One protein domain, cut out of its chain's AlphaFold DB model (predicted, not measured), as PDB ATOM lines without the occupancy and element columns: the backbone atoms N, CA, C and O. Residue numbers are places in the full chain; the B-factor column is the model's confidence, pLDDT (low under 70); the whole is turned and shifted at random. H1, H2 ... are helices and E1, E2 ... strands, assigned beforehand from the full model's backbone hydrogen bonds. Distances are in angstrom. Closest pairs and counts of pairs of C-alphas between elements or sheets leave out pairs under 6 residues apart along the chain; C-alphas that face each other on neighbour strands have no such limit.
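Overview. This is residues 72 to 165 of the 165 residues of an uncharacterized protein of Candidatus Saccharibacteria bacterium 32-50-10 (UniProt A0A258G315). A strongly twisted sheet of three long strands and one short one forms the core, with helix H1 packed on one face and H3 on the opposite face, three layers with helices on both faces of a sheet. The short helix H2 folds back beside H3 as a helical hairpin and only grazes the sheet. The 94 printed residues hold three named helices and four named strands, in the order H1, E1, E2, E3, E4, H2, H3. The sheet's order is E1, E2, E3, E4, antiparallel throughout, and the class is mixed, helices and strands. The whole is compact, with a radius of gyration of the C-alphas of 12.9 A and spans of 37 by 26 by 21 A.

Along the chain. Begin with the sheet: find C-alpha 91 at (4.431, -55.051, -32.071), where E1 starts, and follow it over residues 91 to 102, 28.7 A long. E2 takes residues 105 to 114, 27.2 A, and E3 residues 119 to 128, 28.1 A. E4 is short, residues 131 to 134. Go back to C-alpha 72 at (-10.686, -48.875, -40.593) for H1, residues 72 to 83, 16.0 A long. H2 is residues 142 to 147, and H3, residues 152 to 161, runs 14.2 A to C-alpha 161 at (-6.425, -40.536, -20.717).

Arrangement. E1 to E4 form a meander, each strand the antiparallel neighbour of the one before, with E1 and E4 as edge strands. E1 bends by 68 degrees at residue 94. In the hairpin E1 and E2, look for N 97 and O 109, 2.8 A apart; in E2 and E3, for N 108 and O 125, 2.8 A; in E3 and E4, for N 133 and O 126, 2.8 A. H1 is on the sheet; its closest C-alphas to E1 are those of Thr 78 and Val 93, 6.3 A apart, and to E4 those of Ala 76 and Glu 131, 6.6 A. On the opposite face, H3 lies over E2 at a height over the sheet of 8.8 A, along the strands, at 15 degrees to E2 on the local plane. Its closest C-alphas to E2 are those of Leu 107 and Ile 154, 6.6 A apart. H2 and H3 touch at Ala 142 and Ile 155, their closest C-alphas, 6.4 A apart, at a shallow tilt of 31 degrees, opposite ways. H1 is apart from H2 and H3. In H1, H2 and H3 every O i to N i+4 pair is within hydrogen-bond range.

Size, cuts and confidence. The two C-alphas farthest apart are those of Lys 103 and Lys 116, at 37.7 A. The printed part has no cut, no link is long, and residue 165 is the chain's last. Mean pLDDT of the printed part is 91.2; look for values under 70 at residue 137 and residues 164 to 165.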
ATOM      1  N   SER A  72     -11.618 -49.861 -40.045       84.94
ATOM      2  CA  SER A  72     -10.686 -48.875 -40.593       84.94
ATOM      3  C   SER A  72      -9.646 -48.401 -39.580       84.94
ATOM      4  O   SER A  72      -8.513 -48.132 -39.967       84.94
ATOM      5  N   ASP A  73      -9.993 -48.311 -38.293       88.19
ATOM      6  CA  ASP A  73      -9.059 -47.850 -37.259       88.19
ATOM      7  C   ASP A  73      -8.002 -48.917 -36.996       88.19
ATOM      8  O   ASP A  73      -6.801 -48.642 -37.033       88.19
ATOM      9  N   THR A  74      -8.448 -50.163 -36.813       90.25
ATOM     10  CA  THR A  74      -7.563 -51.319 -36.651       90.25
ATOM     11  C   THR A  74      -6.636 -51.460 -37.854       90.25
ATOM     12  O   THR A  74      -5.438 -51.707 -37.684       90.25
ATOM     13  N   GLN A  75      -7.149 -51.246 -39.071       91.56
ATOM     14  CA  GLN A  75      -6.339 -51.265 -40.286       91.56
ATOM     15  C   GLN A  75      -5.314 -50.126 -40.322       91.56
ATOM     16  O   GLN A  75      -4.151 -50.383 -40.637       91.56
ATOM     17  N   ALA A  76      -5.707 -48.893 -39.992       89.88
ATOM     18  CA  ALA A  76      -4.804 -47.743 -39.969       89.88
ATOM     19  C   ALA A  76      -3.636 -47.970 -38.999       89.88
ATOM     20  O   ALA A  76      -2.472 -47.784 -39.357       89.88
ATOM     21  N   ILE A  77      -3.938 -48.465 -37.797       91.88
ATOM     22  CA  ILE A  77      -2.933 -48.738 -36.770       91.88
ATOM     23  C   ILE A  77      -2.040 -49.915 -37.164       91.88
ATOM     24  O   ILE A  77      -0.818 -49.823 -37.069       91.88
ATOM     25  N   THR A  78      -2.621 -51.012 -37.651       91.25
ATOM     26  CA  THR A  78      -1.841 -52.171 -38.115       91.25
ATOM     27  C   THR A  78      -0.903 -51.776 -39.254       91.25
ATOM     28  O   THR A  78       0.254 -52.199 -39.289       91.25
ATOM     29  N   THR A  79      -1.370 -50.921 -40.165       92.12
ATOM     30  CA  THR A  79      -0.549 -50.385 -41.253       92.12
ATOM     31  C   THR A  79       0.601 -49.554 -40.695       92.12
ATOM     32  O   THR A  79       1.742 -49.783 -41.086       92.12
ATOM     33  N   LEU A  80       0.356 -48.657 -39.733       90.62
ATOM     34  CA  LEU A  80       1.422 -47.884 -39.085       90.62
ATOM     35  C   LEU A  80       2.490 -48.798 -38.460       90.62
ATOM     36  O   LEU A  80       3.668 -48.649 -38.767       90.62
ATOM     37  N   LEU A  81       2.080 -49.790 -37.659       90.81
ATOM     38  CA  LEU A  81       3.000 -50.710 -36.975       90.81
ATOM     39  C   LEU A  81       3.849 -51.561 -37.932       90.81
ATOM     40  O   LEU A  81       4.955 -51.963 -37.583       90.81
ATOM     41  N   THR A  82       3.325 -51.869 -39.120       90.12
ATOM     42  CA  THR A  82       4.003 -52.735 -40.099       90.12
ATOM     43  C   THR A  82       4.821 -51.966 -41.131       90.12
ATOM     44  O   THR A  82       5.740 -52.539 -41.716       90.12
ATOM     45  N   THR A  83       4.507 -50.689 -41.366       88.00
ATOM     46  CA  THR A  83       5.158 -49.867 -42.401       88.00
ATOM     47  C   THR A  83       6.187 -48.890 -41.845       88.00
ATOM     48  O   THR A  83       7.158 -48.584 -42.540       88.00
ATOM     49  N   ASP A  84       6.038 -48.425 -40.601       89.00
ATOM     50  CA  ASP A  84       7.023 -47.546 -39.978       89.00
ATOM     51  C   ASP A  84       8.222 -48.353 -39.465       89.00
ATOM     52  O   ASP A  84       8.195 -48.979 -38.408       89.00
ATOM     53  N   SER A  85       9.319 -48.304 -40.224       86.38
ATOM     54  CA  SER A  85      10.575 -48.987 -39.887       86.38
ATOM     55  C   SER A  85      11.231 -48.536 -38.572       86.38
ATOM     56  O   SER A  85      12.137 -49.217 -38.090       86.38
ATOM     57  N   SER A  86      10.814 -47.401 -37.995       87.69
ATOM     58  CA  SER A  86      11.281 -46.962 -36.674       87.69
ATOM     59  C   SER A  86      10.625 -47.741 -35.529       87.69
ATOM     60  O   SER A  86      11.148 -47.752 -34.411       87.69
ATOM     61  N   LEU A  87       9.518 -48.436 -35.808       88.75
ATOM     62  CA  LEU A  87       8.786 -49.238 -34.841       88.75
ATOM     63  C   LEU A  87       9.325 -50.671 -34.758       88.75
ATOM     64  O   LEU A  87       9.721 -51.265 -35.764       88.75
ATOM     65  N   PRO A  88       9.322 -51.287 -33.561       88.56
ATOM     66  CA  PRO A  88       9.683 -52.688 -33.433       88.56
ATOM     67  C   PRO A  88       8.699 -53.588 -34.188       88.56
ATOM     68  O   PRO A  88       7.509 -53.617 -33.882       88.56
ATOM     69  N   THR A  89       9.217 -54.449 -35.065       92.31
ATOM     70  CA  THR A  89       8.430 -55.470 -35.789       92.31
ATOM     71  C   THR A  89       7.772 -56.508 -34.876       92.31
ATOM     72  O   THR A  89       6.968 -57.322 -35.319       92.31
ATOM     73  N   SER A  90       8.115 -56.506 -33.584       93.25
ATOM     74  CA  SER A  90       7.499 -57.352 -32.567       93.25
ATOM     75  C   SER A  90       6.132 -56.853 -32.089       93.25
ATOM     76  O   SER A  90       5.516 -57.562 -31.293       93.25
ATOM     77  N   LEU A  91       5.701 -55.648 -32.486       93.31
ATOM     78  CA  LEU A  91       4.431 -55.051 -32.071       93.31
ATOM     79  C   LEU A  91       3.264 -55.524 -32.946       93.31
ATOM     80  O   LEU A  91       3.381 -55.610 -34.164       93.31
ATOM     81  N   SER A  92       2.121 -55.783 -32.318       94.25
ATOM     82  CA  SER A  92       0.866 -56.116 -32.996       94.25
ATOM     83  C   SER A  92      -0.328 -55.532 -32.249       94.25
ATOM     84  O   SER A  92      -0.338 -55.536 -31.015       94.25
ATOM     85  N   VAL A  93      -1.349 -55.089 -32.984       94.38
ATOM     86  CA  VAL A  93      -2.626 -54.654 -32.399       94.38
ATOM     87  C   VAL A  93      -3.355 -55.864 -31.822       94.38
ATOM     88  O   VAL A  93      -3.510 -56.874 -32.505       94.38
ATOM     89  N   LYS A  94      -3.787 -55.761 -30.565       93.81
ATOM     90  CA  LYS A  94      -4.596 -56.775 -29.882       93.81
ATOM     91  C   LYS A  94      -6.072 -56.388 -29.840       93.81
ATOM     92  O   LYS A  94      -6.915 -57.248 -30.072       93.81
ATOM     93  N   SER A  95      -6.371 -55.118 -29.592       92.62
ATOM     94  CA  SER A  95      -7.730 -54.571 -29.647       92.62
ATOM     95  C   SER A  95      -7.705 -53.063 -29.891       92.62
ATOM     96  O   SER A  95      -6.695 -52.397 -29.638       92.62
ATOM     97  N   VAL A  96      -8.825 -52.533 -30.389       93.31
ATOM     98  CA  VAL A  96      -9.066 -51.094 -30.547       93.31
ATOM     99  C   VAL A  96     -10.438 -50.778 -29.972       93.31
ATOM    100  O   VAL A  96     -11.418 -51.437 -30.298       93.31
ATOM    101  N   SER A  97     -10.535 -49.765 -29.121       93.56
ATOM    102  CA  SER A  97     -11.796 -49.344 -28.509       93.56
ATOM    103  C   SER A  97     -11.987 -47.848 -28.701       93.56
ATOM    104  O   SER A  97     -11.105 -47.062 -28.379       93.56
ATOM    105  N   LEU A  98     -13.128 -47.446 -29.259       94.44
ATOM    106  CA  LEU A  98     -13.531 -46.045 -29.353       94.44
ATOM    107  C   LEU A  98     -13.936 -45.495 -27.978       94.44
ATOM    108  O   LEU A  98     -14.858 -45.977 -27.335       94.44
ATOM    109  N   GLU A  99     -13.278 -44.415 -27.587       94.56
ATOM    110  CA  GLU A  99     -13.505 -43.709 -26.326       94.56
ATOM    111  C   GLU A  99     -14.396 -42.489 -26.539       94.56
ATOM    112  O   GLU A  99     -15.243 -42.146 -25.714       94.56
ATOM    113  N   GLN A 100     -14.211 -41.808 -27.674       94.69
ATOM    114  CA  GLN A 100     -14.977 -40.616 -28.004       94.69
ATOM    115  C   GLN A 100     -14.987 -40.341 -29.505       94.69
ATOM    116  O   GLN A 100     -13.969 -40.472 -30.181       94.69
ATOM    117  N   GLU A 101     -16.124 -39.881 -30.024       94.56
ATOM    118  CA  GLU A 101     -16.289 -39.506 -31.429       94.56
ATOM    119  C   GLU A 101     -16.957 -38.138 -31.548       94.56
ATOM    120  O   GLU A 101     -17.998 -37.879 -30.941       94.56
ATOM    121  N   VAL A 102     -16.347 -37.240 -32.323       94.44
ATOM    122  CA  VAL A 102     -16.889 -35.910 -32.613       94.44
ATOM    123  C   VAL A 102     -16.596 -35.558 -34.066       94.44
ATOM    124  O   VAL A 102     -15.448 -35.290 -34.430       94.44
ATOM    125  N   LYS A 103     -17.655 -35.459 -34.880       91.75
ATOM    126  CA  LYS A 103     -17.547 -35.273 -36.339       91.75
ATOM    127  C   LYS A 103     -16.676 -36.392 -36.926       91.75
ATOM    128  O   LYS A 103     -16.927 -37.554 -36.657       91.75
ATOM    129  N   ASP A 104     -15.626 -36.024 -37.650       93.12
ATOM    130  CA  ASP A 104     -14.717 -36.948 -38.325       93.12
ATOM    131  C   ASP A 104     -13.550 -37.408 -37.429       93.12
ATOM    132  O   ASP A 104     -12.642 -38.086 -37.910       93.12
ATOM    133  N   TYR A 105     -13.517 -36.983 -36.159       95.00
ATOM    134  CA  TYR A 105     -12.442 -37.299 -35.216       95.00
ATOM    135  C   TYR A 105     -12.873 -38.375 -34.235       95.00
ATOM    136  O   TYR A 105     -13.933 -38.277 -33.612       95.00
ATOM    137  N   ARG A 106     -11.997 -39.358 -34.053       95.50
ATOM    138  CA  ARG A 106     -12.209 -40.514 -33.189       95.50
ATOM    139  C   ARG A 106     -11.018 -40.652 -32.253       95.50
ATOM    140  O   ARG A 106      -9.874 -40.646 -32.699       95.50
ATOM    141  N   LEU A 107     -11.292 -40.705 -30.959       95.69
ATOM    142  CA  LEU A 107     -10.336 -40.998 -29.901       95.69
ATOM    143  C   LEU A 107     -10.468 -42.477 -29.571       95.69
ATOM    144  O   LEU A 107     -11.561 -42.920 -29.224       95.69
ATOM    145  N   VAL A 108      -9.383 -43.230 -29.693       95.38
ATOM    146  CA  VAL A 108      -9.388 -44.674 -29.472       95.38
ATOM    147  C   VAL A 108      -8.291 -45.088 -28.495       95.38
ATOM    148  O   VAL A 108      -7.184 -44.549 -28.528       95.38
ATOM    149  N   SER A 109      -8.593 -46.068 -27.652       94.00
ATOM    150  CA  SER A 109      -7.611 -46.853 -26.908       94.00
ATOM    151  C   SER A 109      -7.170 -48.038 -27.753       94.00
ATOM    152  O   SER A 109      -7.996 -48.725 -28.354       94.00
ATOM    153  N   VAL A 110      -5.871 -48.302 -27.788       93.81
ATOM    154  CA  VAL A 110      -5.277 -49.386 -28.567       93.81
ATOM    155  C   VAL A 110      -4.455 -50.258 -27.641       93.81
ATOM    156  O   VAL A 110      -3.451 -49.803 -27.098       93.81
ATOM    157  N   GLU A 111      -4.835 -51.524 -27.485       94.00
ATOM    158  CA  GLU A 111      -3.977 -52.491 -26.807       94.00
ATOM    159  C   GLU A 111      -2.935 -53.023 -27.800       94.00
ATOM    160  O   GLU A 111      -3.270 -53.636 -28.816       94.00
ATOM    161  N   ILE A 112      -1.656 -52.808 -27.499       93.56
ATOM    162  CA  ILE A 112      -0.526 -53.237 -28.320       93.56
ATOM    163  C   ILE A 112       0.243 -54.319 -27.581       93.56
ATOM    164  O   ILE A 112       0.789 -54.100 -26.496       93.56
ATOM    165  N   TYR A 113       0.347 -55.483 -28.214       94.81
ATOM    166  CA  TYR A 113       1.127 -56.606 -27.721       94.81
ATOM    167  C   TYR A 113       2.534 -56.599 -28.315       94.81
ATOM    168  O   TYR A 113       2.710 -56.482 -29.527       94.81
ATOM    169  N   ASN A 114       3.548 -56.775 -27.469       94.69
ATOM    170  CA  ASN A 114       4.925 -56.980 -27.897       94.69
ATOM    171  C   ASN A 114       5.302 -58.462 -27.768       94.69
ATOM    172  O   ASN A 114       5.488 -58.991 -26.672       94.69
ATOM    173  N   SER A 115       5.493 -59.131 -28.901       95.94
ATOM    174  CA  SER A 115       5.833 -60.556 -28.952       95.94
ATOM    175  C   SER A 115       7.238 -60.896 -28.440       95.94
ATOM    176  O   SER A 115       7.473 -62.051 -28.072       95.94
ATOM    177  N   LYS A 116       8.161 -59.927 -28.375       95.38
ATOM    178  CA  LYS A 116       9.523 -60.103 -27.849       95.38
ATOM    179  C   LYS A 116       9.543 -60.044 -26.322       95.38
ATOM    180  O   LYS A 116      10.208 -60.868 -25.704       95.38
ATOM    181  N   THR A 117       8.821 -59.098 -25.721       95.62
ATOM    182  CA  THR A 117       8.753 -58.939 -24.254       95.62
ATOM    183  C   THR A 117       7.586 -59.688 -23.616       95.62
ATOM    184  O   THR A 117       7.589 -59.871 -22.404       95.62
ATOM    185  N   LYS A 118       6.617 -60.152 -24.418       95.44
ATOM    186  CA  LYS A 118       5.375 -60.814 -23.984       95.44
ATOM    187  C   LYS A 118       4.477 -59.921 -23.116       95.44
ATOM    188  O   LYS A 118       3.737 -60.431 -22.282       95.44
ATOM    189  N   VAL A 119       4.527 -58.606 -23.327       93.88
ATOM    190  CA  VAL A 119       3.766 -57.606 -22.560       93.88
ATOM    191  C   VAL A 119       2.826 -56.838 -23.486       93.88
ATOM    192  O   VAL A 119       3.207 -56.496 -24.608       93.88
ATOM    193  N   SER A 120       1.619 -56.557 -22.995       93.94
ATOM    194  CA  SER A 120       0.697 -55.590 -23.593       93.94
ATOM    195  C   SER A 120       0.819 -54.230 -22.913       93.94
ATOM    196  O   SER A 120       1.054 -54.157 -21.708       93.94
ATOM    197  N   HIS A 121       0.600 -53.164 -23.670       90.88
ATOM    198  CA  HIS A 121       0.353 -51.823 -23.143       90.88
ATOM    199  C   HIS A 121      -0.813 -51.195 -23.899       90.88
ATOM    200  O   HIS A 121      -1.124 -51.622 -25.011       90.88
ATOM    201  N   VAL A 122      -1.463 -50.212 -23.287       92.00
ATOM    202  CA  VAL A 122      -2.518 -49.434 -23.934       92.00
ATOM    203  C   VAL A 122      -1.931 -48.096 -24.344       92.00
ATOM    204  O   VAL A 122      -1.256 -47.450 -23.545       92.00
ATOM    205  N   ASP A 123      -2.184 -47.700 -25.582       91.94
ATOM    206  CA  ASP A 123      -1.888 -46.361 -26.069       91.94
ATOM    207  C   ASP A 123      -3.174 -45.660 -26.504       91.94
ATOM    208  O   ASP A 123      -4.148 -46.302 -26.901       91.94
ATOM    209  N   THR A 124      -3.184 -44.336 -26.429       94.38
ATOM    210  CA  THR A 124      -4.325 -43.516 -26.834       94.38
ATOM    211  C   THR A 124      -4.015 -42.837 -28.163       94.38
ATOM    212  O   THR A 124      -2.964 -42.215 -28.338       94.38
ATOM    213  N   VAL A 125      -4.942 -42.926 -29.115       95.25
ATOM    214  CA  VAL A 125      -4.742 -42.480 -30.497       95.25
ATOM    215  C   VAL A 125      -5.903 -41.602 -30.941       95.25
ATOM    216  O   VAL A 125      -7.063 -41.913 -30.687       95.25
ATOM    217  N   ILE A 126      -5.597 -40.507 -31.638       96.25
ATOM    218  CA  ILE A 126      -6.614 -39.714 -32.340       96.25
ATOM    219  C   ILE A 126      -6.534 -40.047 -33.822       96.25
ATOM    220  O   ILE A 126      -5.474 -39.903 -34.432       96.25
ATOM    221  N   ILE A 127      -7.661 -40.435 -34.404       95.00
ATOM    222  CA  ILE A 127      -7.815 -40.777 -35.814       95.00
ATOM    223  C   ILE A 127      -8.786 -39.788 -36.458       95.00
ATOM    224  O   ILE A 127      -9.791 -39.402 -35.859       95.00
ATOM    225  N   LYS A 128      -8.492 -39.375 -37.691       94.38
ATOM    226  CA  LYS A 128      -9.403 -38.600 -38.535       94.38
ATOM    227  C   LYS A 128      -9.515 -39.264 -39.896       94.38
ATOM    228  O   LYS A 128      -8.514 -39.364 -40.595       94.38
ATOM    229  N   ASN A 129     -10.714 -39.688 -40.295       88.12
ATOM    230  CA  ASN A 129     -10.947 -40.328 -41.602       88.12
ATOM    231  C   ASN A 129      -9.963 -41.479 -41.920       88.12
ATOM    232  O   ASN A 129      -9.505 -41.613 -43.052       88.12
ATOM    233  N   GLY A 130      -9.605 -42.286 -40.915       85.38
ATOM    234  CA  GLY A 130      -8.649 -43.390 -41.063       85.38
ATOM    235  C   GLY A 130      -7.168 -42.986 -41.052       85.38
ATOM    236  O   GLY A 130      -6.311 -43.849 -41.201       85.38
ATOM    237  N   GLU A 131      -6.838 -41.709 -40.848       89.69
ATOM    238  CA  GLU A 131      -5.462 -41.234 -40.669       89.69
ATOM    239  C   GLU A 131      -5.154 -40.994 -39.184       89.69
ATOM    240  O   GLU A 131      -5.933 -40.355 -38.473       89.69
ATOM    241  N   ILE A 132      -3.999 -41.474 -38.716       92.88
ATOM    242  CA  ILE A 132      -3.533 -41.254 -37.342       92.88
ATOM    243  C   ILE A 132      -2.987 -39.829 -37.205       92.88
ATOM    244  O   ILE A 132      -2.046 -39.431 -37.887       92.88
ATOM    245  N   ILE A 133      -3.564 -39.064 -36.279       94.31
ATOM    246  CA  ILE A 133      -3.187 -37.678 -35.992       94.31
ATOM    247  C   ILE A 133      -2.130 -37.589 -34.882       94.31
ATOM    248  O   ILE A 133      -1.238 -36.745 -34.964       94.31
ATOM    249  N   THR A 134      -2.244 -38.413 -33.834       92.69
ATOM    250  CA  THR A 134      -1.317 -38.485 -32.684       92.69
ATOM    251  C   THR A 134      -1.454 -39.835 -31.969       92.69
ATOM    252  O   THR A 134      -2.521 -40.444 -32.059       92.69
ATOM    253  N   GLY A 135      -0.416 -40.264 -31.241       88.06
ATOM    254  CA  GLY A 135      -0.317 -41.574 -30.578       88.06
ATOM    255  C   GLY A 135       0.765 -42.468 -31.204       88.06
ATOM    256  O   GLY A 135       1.555 -42.002 -32.020       88.06
ATOM    257  N   ILE A 136       0.846 -43.726 -30.772       74.06
ATOM    258  CA  ILE A 136       1.643 -44.893 -31.229       74.06
ATOM    259  C   ILE A 136       3.147 -44.722 -31.463       74.06
ATOM    260  O   ILE A 136       3.870 -45.699 -31.586       74.06
ATOM    261  N   THR A 137       3.696 -43.522 -31.372       67.19
ATOM    262  CA  THR A 137       5.102 -43.274 -30.994       67.19
ATOM    263  C   THR A 137       5.415 -41.802 -30.782       67.19
ATOM    264  O   THR A 137       6.534 -41.460 -30.402       67.19
ATOM    265  N   SER A 138       4.454 -40.899 -30.977       70.88
ATOM    266  CA  SER A 138       4.624 -39.507 -30.578       70.88
ATOM    267  C   SER A 138       3.293 -38.865 -30.207       70.88
ATOM    268  O   SER A 138       2.265 -39.096 -30.842       70.88
ATOM    269  N   ALA A 139       3.331 -38.044 -29.159       87.12
ATOM    270  CA  ALA A 139       2.192 -37.260 -28.716       87.12
ATOM    271  C   ALA A 139       2.343 -35.814 -29.193       87.12
ATOM    272  O   ALA A 139       3.328 -35.135 -28.885       87.12
ATOM    273  N   LEU A 140       1.355 -35.320 -29.936       90.31
ATOM    274  CA  LEU A 140       1.265 -33.909 -30.278       90.31
ATOM    275  C   LEU A 140       0.784 -33.099 -29.075       90.31
ATOM    276  O   LEU A 140      -0.088 -33.513 -28.311       90.31
ATOM    277  N   SER A 141       1.315 -31.884 -28.936       91.94
ATOM    278  CA  SER A 141       0.823 -30.943 -27.934       91.94
ATOM    279  C   SER A 141      -0.614 -30.510 -28.244       91.94
ATOM    280  O   SER A 141      -1.040 -30.454 -29.398       91.94
ATOM    281  N   ALA A 142      -1.347 -30.082 -27.214       93.06
ATOM    282  CA  ALA A 142      -2.700 -29.550 -27.385       93.06
ATOM    283  C   ALA A 142      -2.774 -28.370 -28.374       93.06
ATOM    284  O   ALA A 142      -3.771 -28.209 -29.074       93.06
ATOM    285  N   SER A 143      -1.730 -27.534 -28.456       94.31
ATOM    286  CA  SER A 143      -1.662 -26.470 -29.465       94.31
ATOM    287  C   SER A 143      -1.572 -27.037 -30.881       94.31
ATOM    288  O   SER A 143      -2.333 -26.613 -31.745       94.31
ATOM    289  N   LYS A 144      -0.727 -28.050 -31.109       95.31
ATOM    290  CA  LYS A 144      -0.591 -28.714 -32.413       95.31
ATOM    291  C   LYS A 144      -1.852 -29.467 -32.826       95.31
ATOM    292  O   LYS A 144      -2.203 -29.462 -34.002       95.31
ATOM    293  N   LEU A 145      -2.564 -30.065 -31.873       95.94
ATOM    294  CA  LEU A 145      -3.858 -30.700 -32.132       95.94
ATOM    295  C   LEU A 145      -4.921 -29.673 -32.547       95.94
ATOM    296  O   LEU A 145      -5.630 -29.893 -33.529       95.94
ATOM    297  N   ARG A 146      -4.975 -28.512 -31.880       96.25
ATOM    298  CA  ARG A 146      -5.849 -27.399 -32.292       96.25
ATOM    299  C   ARG A 146      -5.508 -26.867 -33.680       96.25
ATOM    300  O   ARG A 146      -6.417 -26.643 -34.471       96.25
ATOM    301  N   GLU A 147      -4.223 -26.715 -34.004       96.19
ATOM    302  CA  GLU A 147      -3.770 -26.318 -35.349       96.19
ATOM    303  C   GLU A 147      -4.225 -27.314 -36.429       96.19
ATOM    304  O   GLU A 147      -4.569 -26.909 -37.537       96.19
ATOM    305  N   LYS A 148      -4.291 -28.611 -36.104       93.56
ATOM    306  CA  LYS A 148      -4.837 -29.660 -36.982       93.56
ATOM    307  C   LYS A 148      -6.373 -29.710 -37.010       93.56
ATOM    308  O   LYS A 148      -6.941 -30.537 -37.719       93.56
ATOM    309  N   GLY A 149      -7.047 -28.825 -36.275       95.69
ATOM    310  CA  GLY A 149      -8.504 -28.721 -36.233       95.69
ATOM    311  C   GLY A 149      -9.186 -29.798 -35.390       95.69
ATOM    312  O   GLY A 149     -10.371 -30.057 -35.605       95.69
ATOM    313  N   VAL A 150      -8.458 -30.445 -34.473       96.69
ATOM    314  CA  VAL A 150      -9.039 -31.409 -33.530       96.69
ATOM    315  C   VAL A 150      -9.965 -30.655 -32.559       96.69
ATOM    316  O   VAL A 150      -9.542 -29.640 -31.998       96.69
ATOM    317  N   PRO A 151     -11.215 -31.107 -32.339       97.25
ATOM    318  CA  PRO A 151     -12.134 -30.473 -31.395       97.25
ATOM    319  C   PRO A 151     -11.579 -30.467 -29.965       97.25
ATOM    320  O   PRO A 151     -11.065 -31.485 -29.505       97.25
ATOM    321  N   ASP A 152     -11.749 -29.365 -29.225       96.25
ATOM    322  CA  ASP A 152     -11.233 -29.250 -27.846       96.25
ATOM    323  C   ASP A 152     -11.767 -30.350 -26.912       96.25
ATOM    324  O   ASP A 152     -11.051 -30.781 -26.014       96.25
ATOM    325  N   VAL A 153     -12.989 -30.843 -27.145       96.44
ATOM    326  CA  VAL A 153     -13.562 -31.984 -26.408       96.44
ATOM    327  C   VAL A 153     -12.674 -33.229 -26.540       96.44
ATOM    328  O   VAL A 153     -12.268 -33.780 -25.522       96.44
ATOM    329  N   ILE A 154     -12.274 -33.585 -27.767       97.19
ATOM    330  CA  ILE A 154     -11.372 -34.715 -28.042       97.19
ATOM    331  C   ILE A 154      -9.985 -34.465 -27.432       97.19
ATOM    332  O   ILE A 154      -9.389 -35.370 -26.855       97.19
ATOM    333  N   ILE A 155      -9.461 -33.235 -27.521       96.56
ATOM    334  CA  ILE A 155      -8.150 -32.878 -26.945       96.56
ATOM    335  C   ILE A 155      -8.156 -33.023 -25.421       96.56
ATOM    336  O   ILE A 155      -7.165 -33.465 -24.839       96.56
ATOM    337  N   ASN A 156      -9.245 -32.625 -24.764       95.81
ATOM    338  CA  ASN A 156      -9.364 -32.725 -23.317       95.81
ATOM    339  C   ASN A 156      -9.428 -34.186 -22.874       95.81
ATOM    340  O   ASN A 156      -8.625 -34.564 -22.024       95.81
ATOM    341  N   SER A 157     -10.265 -35.011 -23.509       95.06
ATOM    342  CA  SER A 157     -10.334 -36.445 -23.210       95.06
ATOM    343  C   SER A 157      -9.010 -37.159 -23.501       95.06
ATOM    344  O   SER A 157      -8.527 -37.907 -22.658       95.06
ATOM    345  N   TYR A 158      -8.339 -36.842 -24.614       94.25
ATOM    346  CA  TYR A 158      -6.999 -37.362 -24.911       94.25
ATOM    347  C   TYR A 158      -5.993 -37.046 -23.795       94.25
ATOM    348  O   TYR A 158      -5.252 -37.916 -23.348       94.25
ATOM    349  N   LYS A 159      -5.982 -35.802 -23.303       93.06
ATOM    350  CA  LYS A 159      -5.091 -35.389 -22.210       93.06
ATOM    351  C   LYS A 159      -5.410 -36.067 -20.882       93.06
ATOM    352  O   LYS A 159      -4.488 -36.256 -20.098       93.06
ATOM    353  N   GLU A 160      -6.680 -36.316 -20.589       92.12
ATOM    354  CA  GLU A 160      -7.092 -37.019 -19.371       92.12
ATOM    355  C   GLU A 160      -6.605 -38.463 -19.419       92.12
ATOM    356  O   GLU A 160      -5.865 -38.878 -18.533       92.12
ATOM    357  N   MET A 161      -6.868 -39.159 -20.524       89.12
ATOM    358  CA  MET A 161      -6.425 -40.536 -20.717       89.12
ATOM    359  C   MET A 161      -4.906 -40.676 -20.662       89.12
ATOM    360  O   MET A 161      -4.402 -41.541 -19.965       89.12
ATOM    361  N   MET A 162      -4.153 -39.774 -21.297       84.69
ATOM    362  CA  MET A 162      -2.686 -39.795 -21.233       84.69
ATOM    363  C   MET A 162      -2.102 -39.569 -19.829       84.69
ATOM    364  O   MET A 162      -0.909 -39.793 -19.632       84.69
ATOM    365  N   ARG A 163      -2.878 -39.050 -18.869       79.19
ATOM    366  CA  ARG A 163      -2.427 -38.884 -17.476       79.19
ATOM    367  C   ARG A 163      -2.665 -40.126 -16.628       79.19
ATOM    368  O   ARG A 163      -2.033 -40.235 -15.579       79.19
ATOM    369  N   ASP A 164      -3.573 -40.993 -17.063       58.22
ATOM    370  CA  ASP A 164      -3.971 -42.206 -16.352       58.22
ATOM    371  C   ASP A 164      -3.107 -43.430 -16.736       58.22
ATOM    372  O   ASP A 164      -3.266 -44.491 -16.131       58.22
ATOM    373  N   VAL A 165      -2.176 -43.280 -17.697       53.09
ATOM    374  CA  VAL A 165      -1.245 -44.322 -18.192       53.09
ATOM    375  C   VAL A 165       0.137 -44.231 -17.544       53.09
ATOM    376  O   VAL A 165       0.672 -43.105 -17.415       53.09
TER     377      VAL A 165